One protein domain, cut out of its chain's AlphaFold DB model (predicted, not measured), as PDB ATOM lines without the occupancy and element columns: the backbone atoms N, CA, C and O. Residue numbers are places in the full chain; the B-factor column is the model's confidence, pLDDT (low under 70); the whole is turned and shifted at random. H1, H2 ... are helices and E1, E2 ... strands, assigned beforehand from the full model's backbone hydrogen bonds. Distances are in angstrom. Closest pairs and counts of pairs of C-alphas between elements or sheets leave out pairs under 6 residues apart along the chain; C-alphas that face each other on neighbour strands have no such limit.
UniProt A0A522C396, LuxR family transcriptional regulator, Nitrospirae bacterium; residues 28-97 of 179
ATOM      1  N   VAL A  28     185.125 197.598 237.144       84.75
ATOM      2  CA  VAL A  28     186.054 196.481 236.910       84.75
ATOM      3  C   VAL A  28     185.840 195.288 237.840       84.75
ATOM      4  O   VAL A  28     185.486 195.441 239.013       84.75
ATOM      5  N   ILE A  29     186.116 194.097 237.305       85.38
ATOM      6  CA  ILE A  29     186.296 192.828 238.012       85.38
ATOM      7  C   ILE A  29     187.692 192.297 237.674       85.38
ATOM      8  O   ILE A  29     188.064 192.223 236.509       85.38
ATOM      9  N   LEU A  30     188.465 191.895 238.675       82.88
ATOM     10  CA  LEU A  30     189.739 191.210 238.501       82.88
ATOM     11  C   LEU A  30     189.567 189.732 238.853       82.88
ATOM     12  O   LEU A  30     189.217 189.396 239.985       82.88
ATOM     13  N   LEU A  31     189.838 188.863 237.884       83.12
ATOM     14  CA  LEU A  31     189.966 187.425 238.086       83.12
ATOM     15  C   LEU A  31     191.445 187.118 238.296       83.12
ATOM     16  O   LEU A  31     192.243 187.274 237.371       83.12
ATOM     17  N   LYS A  32     191.817 186.695 239.502       80.06
ATOM     18  CA  LYS A  32     193.187 186.267 239.777       80.06
ATOM     19  C   LYS A  32     193.416 184.849 239.271       80.06
ATOM     20  O   LYS A  32     192.525 184.002 239.348       80.06
ATOM     21  N   GLY A  33     194.644 184.553 238.863       71.31
ATOM     22  CA  GLY A  33     195.096 183.201 238.537       71.31
ATOM     23  C   GLY A  33     194.966 182.210 239.702       71.31
ATOM     24  O   GLY A  33     194.870 181.010 239.460       71.31
ATOM     25  N   SER A  34     194.908 182.704 240.947       76.25
ATOM     26  CA  SER A  34     194.608 181.920 242.158       76.25
ATOM     27  C   SER A  34     193.153 181.435 242.235       76.25
ATOM     28  O   SER A  34     192.847 180.562 243.041       76.25
ATOM     29  N   GLY A  35     192.253 181.981 241.410       70.69
ATOM     30  CA  GLY A  35     190.811 181.711 241.447       70.69
ATOM     31  C   GLY A  35     189.999 182.716 242.273       70.69
ATOM     32  O   GLY A  35     188.762 182.640 242.273       70.69
ATOM     33  N   ASP A  36     190.671 183.667 242.929       80.19
ATOM     34  CA  ASP A  36     190.033 184.769 243.649       80.19
ATOM     35  C   ASP A  36     189.433 185.789 242.681       80.19
ATOM     36  O   ASP A  36     189.965 186.048 241.599       80.19
ATOM     37  N   ILE A  37     188.333 186.412 243.099       82.12
ATOM     38  CA  ILE A  37     187.672 187.469 242.337       82.12
ATOM     39  C   ILE A  37     187.631 188.728 243.189       82.12
ATOM     40  O   ILE A  37     187.066 188.723 244.281       82.12
ATOM     41  N   LEU A  38     188.179 189.818 242.660       82.12
ATOM     42  CA  LEU A  38     188.011 191.153 243.223       82.12
ATOM     43  C   LEU A  38     187.049 191.935 242.337       82.12
ATOM     44  O   LEU A  38     187.167 191.915 241.117       82.12
ATOM     45  N   ILE A  39     186.083 192.616 242.937       85.19
ATOM     46  CA  ILE A  39     185.051 193.349 242.205       85.19
ATOM     47  C   ILE A  39     185.006 194.762 242.769       85.19
ATOM     48  O   ILE A  39     184.909 194.928 243.980       85.19
ATOM     49  N   SER A  40     185.056 195.764 241.895       85.50
ATOM     50  CA  SER A  40     184.872 197.165 242.288       85.50
ATOM     51  C   SER A  40     183.439 197.446 242.759       85.50
ATOM     52  O   SER A  40     182.486 196.803 242.306       85.50
ATOM     53  N   ASP A  41     183.260 198.462 243.604       83.00
ATOM     54  CA  ASP A  41     181.934 198.886 244.083       83.00
ATOM     55  C   ASP A  41     180.994 199.259 242.924       83.00
ATOM     56  O   ASP A  41     179.806 198.930 242.923       83.00
ATOM     57  N   LYS A  42     181.543 199.873 241.868       83.38
ATOM     58  CA  LYS A  42     180.811 200.194 240.635       83.38
ATOM     59  C   LYS A  42     180.344 198.942 239.896       83.38
ATOM     60  O   LYS A  42     179.203 198.894 239.443       83.38
ATOM     61  N   ALA A  43     181.184 197.912 239.800       81.62
ATOM     62  CA  ALA A  43     180.778 196.642 239.205       81.62
ATOM     63  C   ALA A  43     179.719 195.927 240.063       81.62
ATOM     64  O   ALA A  43     178.768 195.376 239.511       81.62
ATOM     65  N   HIS A  44     179.812 195.995 241.398       83.12
ATOM     66  CA  HIS A  44     178.749 195.517 242.297       83.12
ATOM     67  C   HIS A  44     177.413 196.215 242.026       83.12
ATOM     68  O   HIS A  44     176.375 195.551 241.946       83.12
ATOM     69  N   LYS A  45     177.444 197.538 241.843       82.88
ATOM     70  CA  LYS A  45     176.262 198.336 241.514       82.88
ATOM     71  C   LYS A  45     175.633 197.893 240.189       82.88
ATOM     72  O   LYS A  45     174.446 197.588 240.178       82.88
ATOM     73  N   ILE A  46     176.422 197.732 239.123       80.38
ATOM     74  CA  ILE A  46     175.922 197.264 237.816       80.38
ATOM     75  C   ILE A  46     175.298 195.868 237.909       80.38
ATOM     76  O   ILE A  46     174.203 195.650 237.393       80.38
ATOM     77  N   ILE A  47     175.967 194.923 238.579       79.88
ATOM     78  CA  ILE A  47     175.453 193.554 238.748       79.88
ATOM     79  C   ILE A  47     174.085 193.578 239.446       79.88
ATOM     80  O   ILE A  47     173.165 192.870 239.032       79.88
ATOM     81  N   SER A  48     173.944 194.433 240.460       79.19
ATOM     82  CA  SER A  48     172.715 194.578 241.244       79.19
ATOM     83  C   SER A  48     171.596 195.257 240.446       79.19
ATOM     84  O   SER A  48     170.479 194.747 240.386       79.19
ATOM     85  N   GLU A  49     171.890 196.380 239.783       78.25
ATOM     86  CA  GLU A  49     170.918 197.153 238.994       78.25
ATOM     87  C   GLU A  49     170.377 196.365 237.798       78.25
ATOM     88  O   GLU A  49     169.186 196.424 237.492       78.25
ATOM     89  N   LYS A  50     171.234 195.577 237.142       69.19
ATOM     90  CA  LYS A  50     170.845 194.742 235.998       69.19
ATOM     91  C   LYS A  50     170.223 193.402 236.412       69.19
ATOM     92  O   LYS A  50     169.920 192.597 235.536       69.19
ATOM     93  N   LYS A  51     170.002 193.171 237.717       73.25
ATOM     94  CA  LYS A  51     169.418 191.940 238.286       73.25
ATOM     95  C   LYS A  51     170.136 190.665 237.817       73.25
ATOM     96  O   LYS A  51     169.491 189.657 237.529       73.25
ATOM     97  N   LEU A  52     171.463 190.715 237.703       73.69
ATOM     98  CA  LEU A  52     172.256 189.553 237.304       73.69
ATOM     99  C   LEU A  52     172.359 188.584 238.486       73.69
ATOM    100  O   LEU A  52     172.610 189.009 239.617       73.69
ATOM    101  N   ASP A  53     172.235 187.280 238.231       78.31
ATOM    102  CA  ASP A  53     172.602 186.287 239.239       78.31
ATOM    103  C   ASP A  53     174.125 186.303 239.401       78.31
ATOM    104  O   ASP A  53     174.878 185.940 238.494       78.31
ATOM    105  N   LYS A  54     174.586 186.778 240.561       78.62
ATOM    106  CA  LYS A  54     176.013 186.977 240.834       78.62
ATOM    107  C   LYS A  54     176.793 185.662 240.756       78.62
ATOM    108  O   LYS A  54     177.929 185.665 240.292       78.62
ATOM    109  N   THR A  55     176.210 184.548 241.187       77.12
ATOM    110  CA  THR A  55     176.889 183.247 241.225       77.12
ATOM    111  C   THR A  55     177.062 182.689 239.817       77.12
ATOM    112  O   THR A  55     178.168 182.298 239.440       77.12
ATOM    113  N   ASP A  56     175.995 182.716 239.018       75.06
ATOM    114  CA  ASP A  56     176.010 182.293 237.618       75.06
ATOM    115  C   ASP A  56     176.950 183.187 236.793       75.06
ATOM    116  O   ASP A  56     177.859 182.683 236.133       75.06
ATOM    117  N   PHE A  57     176.818 184.513 236.901       77.44
ATOM    118  CA  PHE A  57     177.653 185.481 236.183       77.44
ATOM    119  C   PHE A  57     179.152 185.286 236.454       77.44
ATOM    120  O   PHE A  57     179.957 185.198 235.521       77.44
ATOM    121  N   LEU A  58     179.540 185.168 237.728       78.38
ATOM    122  CA  LEU A  58     180.937 184.936 238.100       78.38
ATOM    123  C   LEU A  58     181.422 183.539 237.678       78.38
ATOM    124  O   LEU A  58     182.590 183.387 237.319       78.38
ATOM    125  N   GLY A  59     180.546 182.530 237.667       74.31
ATOM    126  CA  GLY A  59     180.855 181.194 237.151       74.31
ATOM    127  C   GLY A  59     181.227 181.210 235.665       74.31
ATOM    128  O   GLY A  59     182.264 180.670 235.277       74.31
ATOM    129  N   TRP A  60     180.439 181.907 234.844       73.06
ATOM    130  CA  TRP A  60     180.720 182.104 233.418       73.06
ATOM    131  C   TRP A  60     182.051 182.827 233.173       73.06
ATOM    132  O   TRP A  60     182.813 182.434 232.284       73.06
ATOM    133  N   LEU A  61     182.370 183.840 233.988       75.81
ATOM    134  CA  LEU A  61     183.663 184.528 233.933       75.81
ATOM    135  C   LEU A  61     184.835 183.586 234.241       75.81
ATOM    136  O   LEU A  61     185.815 183.578 233.496       75.81
ATOM    137  N   LYS A  62     184.725 182.749 235.281       73.12
ATOM    138  CA  LYS A  62     185.777 181.784 235.659       73.12
ATOM    139  C   LYS A  62     186.062 180.745 234.575       73.12
ATOM    140  O   LYS A  62     187.206 180.336 234.409       73.12
ATOM    141  N   ILE A  63     185.042 180.331 233.827       71.81
ATOM    142  CA  ILE A  63     185.166 179.336 232.748       71.81
ATOM    143  C   ILE A  63     185.743 179.968 231.460       71.81
ATOM    144  O   ILE A  63     185.996 179.280 230.475       71.81
ATOM    145  N   GLY A  64     186.000 181.284 231.455       65.19
ATOM    146  CA  GLY A  64     186.537 181.997 230.290       65.19
ATOM    147  C   GLY A  64     185.487 182.251 229.210       65.19
ATOM    148  O   GLY A  64     185.814 182.580 228.073       65.19
ATOM    149  N   ALA A  65     184.213 182.132 229.566       59.50
ATOM    150  CA  ALA A  65     183.088 182.263 228.661       59.50
ATOM    151  C   ALA A  65     182.492 183.679 228.692       59.50
ATOM    152  O   ALA A  65     181.292 183.874 228.518       59.50
ATOM    153  N   ALA A  66     183.336 184.697 228.874       59.75
ATOM    154  CA  ALA A  66     182.886 186.086 228.891       59.75
ATOM    155  C   ALA A  66     182.176 186.492 227.589       59.75
ATOM    156  O   ALA A  66     181.235 187.275 227.626       59.75
ATOM    157  N   HIS A  67     182.543 185.890 226.450       55.38
ATOM    158  CA  HIS A  67     181.845 186.126 225.183       55.38
ATOM    159  C   HIS A  67     180.370 185.663 225.212       55.38
ATOM    160  O   HIS A  67     179.571 186.120 224.397       55.38
ATOM    161  N   LEU A  68     180.012 184.739 226.114       52.47
ATOM    162  CA  LEU A  68     178.655 184.210 226.299       52.47
ATOM    163  C   LEU A  68     177.820 185.071 227.248       52.47
ATOM    164  O   LEU A  68     176.589 185.022 227.201       52.47
ATOM    165  N   LEU A  69     178.469 185.916 228.053       59.56
ATOM    166  CA  LEU A  69     177.780 186.884 228.903       59.56
ATOM    167  C   LEU A  69     177.020 187.900 228.056       59.56
ATOM    168  O   LEU A  69     175.864 188.154 228.356       59.56
ATOM    169  N   ASN A  70     177.586 188.373 226.944       50.84
ATOM    170  CA  ASN A  70     176.894 189.302 226.040       50.84
ATOM    171  C   ASN A  70     175.647 188.679 225.368       50.84
ATOM    172  O   ASN A  70     174.778 189.400 224.882       50.84
ATOM    173  N   THR A  71     175.537 187.344 225.321       52.00
ATOM    174  CA  THR A  71     174.359 186.638 224.785       52.00
ATOM    175  C   THR A  71     173.282 186.409 225.845       52.00
ATOM    176  O   THR A  71     172.097 186.473 225.534       52.00
ATOM    177  N   ARG A  72     173.681 186.156 227.096       50.16
ATOM    178  CA  ARG A  72     172.766 185.910 228.224       50.16
ATOM    179  C   ARG A  72     172.323 187.198 228.925       50.16
ATOM    180  O   ARG A  72     171.196 187.289 229.399       50.16
ATOM    181  N   TYR A  73     173.197 188.195 228.945       55.72
ATOM    182  CA  TYR A  73     173.025 189.499 229.570       55.72
ATOM    183  C   TYR A  73     173.157 190.579 228.499       55.72
ATOM    184  O   TYR A  73     174.149 191.292 228.413       55.72
ATOM    185  N   CYS A  74     172.123 190.700 227.666       53.00
ATOM    186  CA  CYS A  74     172.041 191.646 226.546       53.00
ATOM    187  C   CYS A  74     172.189 193.134 226.936       53.00
ATOM    188  O   CYS A  74     172.286 193.993 226.061       53.00
ATOM    189  N   CYS A  75     172.196 193.432 228.235       54.03
ATOM    190  CA  CYS A  75     172.371 194.752 228.830       54.03
ATOM    191  C   CYS A  75     173.817 195.064 229.264       54.03
ATOM    192  O   CYS A  75     174.076 196.185 229.711       54.03
ATOM    193  N   LEU A  76     174.748 194.109 229.143       62.97
ATOM    194  CA  LEU A  76     176.164 194.275 229.473       62.97
ATOM    195  C   LEU A  76     177.047 194.019 228.256       62.97
ATOM    196  O   LEU A  76     176.839 193.063 227.515       62.97
ATOM    197  N   ASP A  77     178.060 194.862 228.098       65.12
ATOM    198  CA  ASP A  77     179.199 194.593 227.234       65.12
ATOM    199  C   ASP A  77     180.419 194.333 228.117       65.12
ATOM    200  O   ASP A  77     180.735 195.115 229.018       65.12
ATOM    201  N   VAL A  78     181.075 193.198 227.911       68.81
ATOM    202  CA  VAL A  78     182.169 192.739 228.765       68.81
ATOM    203  C   VAL A  78     183.469 192.768 227.973       68.81
ATOM    204  O   VAL A  78     183.690 191.948 227.084       68.81
ATOM    205  N   ALA A  79     184.361 193.695 228.320       70.38
ATOM    206  CA  ALA A  79     185.702 193.746 227.751       70.38
ATOM    207  C   ALA A  79     186.680 192.977 228.644       70.38
ATOM    208  O   ALA A  79     186.742 193.199 229.853       70.38
ATOM    209  N   LEU A  80     187.464 192.084 228.041       73.50
ATOM    210  CA  LEU A  80     188.512 191.337 228.731       73.50
ATOM    211  C   LEU A  80     189.891 191.859 228.344       73.50
ATOM    212  O   LEU A  80     190.202 191.995 227.162       73.50
ATOM    213  N   MET A  81     190.744 192.056 229.342       71.38
ATOM    214  CA  MET A  81     192.154 192.361 229.165       71.38
ATOM    215  C   MET A  81     192.984 191.365 229.972       71.38
ATOM    216  O   MET A  81     192.796 191.210 231.177       71.38
ATOM    217  N   ARG A  82     193.906 190.672 229.301       70.69
ATOM    218  CA  ARG A  82     194.933 189.874 229.979       70.69
ATOM    219  C   ARG A  82     196.120 190.769 230.293       70.69
ATOM    220  O   ARG A  82     196.497 191.592 229.457       70.69
ATOM    221  N   PHE A  83     196.690 190.613 231.482       66.56
ATOM    222  CA  PHE A  83     197.925 191.312 231.801       66.56
ATOM    223  C   PHE A  83     199.070 190.740 230.949       66.56
ATOM    224  O   PHE A  83     199.103 189.536 230.708       66.56
ATOM    225  N   PRO A  84     199.983 191.591 230.453       54.28
ATOM    226  CA  PRO A  84     201.115 191.160 229.630       54.28
ATOM    227  C   PRO A  84     202.237 190.486 230.437       54.28
ATOM    228  O   PRO A  84     203.250 190.113 229.857       54.28
ATOM    229  N   ASP A  85     202.084 190.391 231.757       61.88
ATOM    230  CA  ASP A  85     203.005 189.693 232.652       61.88
ATOM    231  C   ASP A  85     202.683 188.188 232.687       61.88
ATOM    232  O   ASP A  85     201.568 187.797 232.341       61.88
ATOM    233  N   ASP A  86     203.598 187.345 233.176       59.59
ATOM    234  CA  ASP A  86     203.389 185.886 233.319       59.59
ATOM    235  C   ASP A  86     202.239 185.518 234.291       59.59
ATOM    236  O   ASP A  86     201.899 184.349 234.502       59.59
ATOM    237  N   SER A  87     201.597 186.524 234.887       66.00
ATOM    238  CA  SER A  87     200.361 186.389 235.646       66.00
ATOM    239  C   SER A  87     199.225 185.808 234.790       66.00
ATOM    240  O   SER A  87     198.942 186.266 233.684       66.00
ATOM    241  N   LYS A  88     198.476 184.851 235.346       73.25
ATOM    242  CA  LYS A  88     197.227 184.334 234.744       73.25
ATOM    243  C   LYS A  88     196.019 185.243 235.014       73.25
ATOM    244  O   LYS A  88     194.877 184.799 234.897       73.25
ATOM    245  N   ASP A  89     196.268 186.487 235.405       78.75
ATOM    246  CA  ASP A  89     195.246 187.418 235.856       78.75
ATOM    247  C   ASP A  89     194.504 188.031 234.660       78.75
ATOM    248  O   ASP A  89     195.085 188.361 233.619       78.75
ATOM    249  N   VAL A  90     193.191 188.195 234.815       77.38
ATOM    250  CA  VAL A  90     192.311 188.758 233.789       77.38
ATOM    251  C   VAL A  90     191.533 189.919 234.383       77.38
ATOM    252  O   VAL A  90     190.763 189.749 235.328       77.38
ATOM    253  N   LEU A  91     191.710 191.102 233.801       79.12
ATOM    254  CA  LEU A  91     190.880 192.258 234.089       79.12
ATOM    255  C   LEU A  91     189.648 192.229 233.185       79.12
ATOM    256  O   LEU A  91     189.740 192.117 231.965       79.12
ATOM    257  N   VAL A  92     188.487 192.345 233.801       79.88
ATOM    258  CA  VAL A  92     187.181 192.382 233.162       79.88
ATOM    259  C   VAL A  92     186.624 193.781 233.391       79.88
ATOM    260  O   VAL A  92     186.446 194.196 234.534       79.88
ATOM    261  N   VAL A  93     186.340 194.516 232.326       80.38
ATOM    262  CA  VAL A  93     185.655 195.809 232.403       80.38
ATOM    263  C   VAL A  93     184.209 195.587 231.994       80.38
ATOM    264  O   VAL A  93     183.940 195.109 230.889       80.38
ATOM    265  N   LEU A  94     183.282 195.920 232.887       77.69
ATOM    266  CA  LEU A  94     181.863 195.927 232.574       77.69
ATOM    267  C   LEU A  94     181.521 197.280 231.974       77.69
ATOM    268  O   LEU A  94     181.757 198.317 232.588       77.69
ATOM    269  N   LYS A  95     180.936 197.269 230.788       72.50
ATOM    270  CA  LYS A  95     180.326 198.443 230.183       72.50
ATOM    271  C   LYS A  95     178.835 198.202 230.075       72.50
ATOM    272  O   LYS A  95     178.382 197.077 229.865       72.50
ATOM    273  N   GLU A  96     178.057 199.263 230.227       63.31
ATOM    274  CA  GLU A  96     176.651 199.175 229.864       63.31
ATOM    275  C   GLU A  96     176.558 198.930 228.361       63.31
ATOM    276  O   GLU A  96     177.113 199.691 227.563       63.31
ATOM    277  N   ALA A  97     175.869 197.857 227.964       55.88
ATOM    278  CA  ALA A  97     175.566 197.678 226.559       55.88
ATOM    279  C   ALA A  97     174.558 198.758 226.169       55.88
ATOM    280  O   ALA A  97     173.388 198.714 226.554       55.88
TER     281      ALA A  97
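AT A GLANCE: This is residues 28 to 97 of the 179 residues of the protein "LuxR family transcriptional regulator" of Nitrospirae bacterium (UniProt A0A522C396). A twisted antiparallel sheet of four strands has two short helices over one face, H1 slantwise over E4 and H3 along the edge strand E3, while a third, H2, comes between them in the chain, packs on H3 and only grazes the sheet with its residues 58 to 62. The 70 printed residues run E1, E2, H1, H2, H3, E3, E4, with sheet order E2, E1, E4, E3. The class is mixed, helices and strands; the whole is compact, radius of gyration of the C-alphas 11.4 A, spanning 34 by 23 by 19 A.

IN THESE COORDINATES: E1, residues 28 to 31, begins at C-alpha 28 (186.054, 196.481, 236.910); E2 is residues 37 to 39. H1, residues 41 to 49, is 12.3 A long, H2, residues 54 to 62, 12.2 A, and H3, residues 66 to 72, 10.1 A. E3, residues 76 to 82, is 19.3 A long; E4, residues 90 to 96, is 19.2 A, ending at C-alpha 96 (176.651, 199.175, 229.864).

HOW THE PARTS SIT: In the hairpin E1 and E2, N 30 and O 38 are 2.8 A apart. Between E1 and E4, N 92 and O 29 are 2.7 A apart; in the hairpin E3 and E4, N 81 and O 91 are 2.8 A apart. H1 and H3 make two layers with the sheet, helices on one face, at heights of 9.2 A and 7.8 A. H1 is over E4, slantwise at 52 degrees on the local plane; the closest C-alphas are those of Ala 43 and Leu 94, 6.8 A. H3 is over E3, along it at 1 degrees on the local plane; the C-alphas of Asn 70 and Asp 77 are closest, 5.9 A. H2 only grazes the sheet with residues 58 to 62. H2 and H3, a helical hairpin, touch at a steep tilt of 39 degrees, opposite ways; the C-alphas of Trp 60 and Ala 66 are closest, 6.4 A. H1 and H3 are apart. Every O i to N i+4 pair is within hydrogen-bond range in H1 and H2, but in H3 1 of 3, beside 3 of 4 O i to N i+3 pairs.

THE WHOLE: The farthest C-alphas, those of Lys 51 and Asp 86, are 34.9 A apart. The printed part has no cut and no long link. Mean pLDDT of the printed part is 71.8, under 70 at residue 50 and residues 64 to 78, 83 to 87 and 96 to 97.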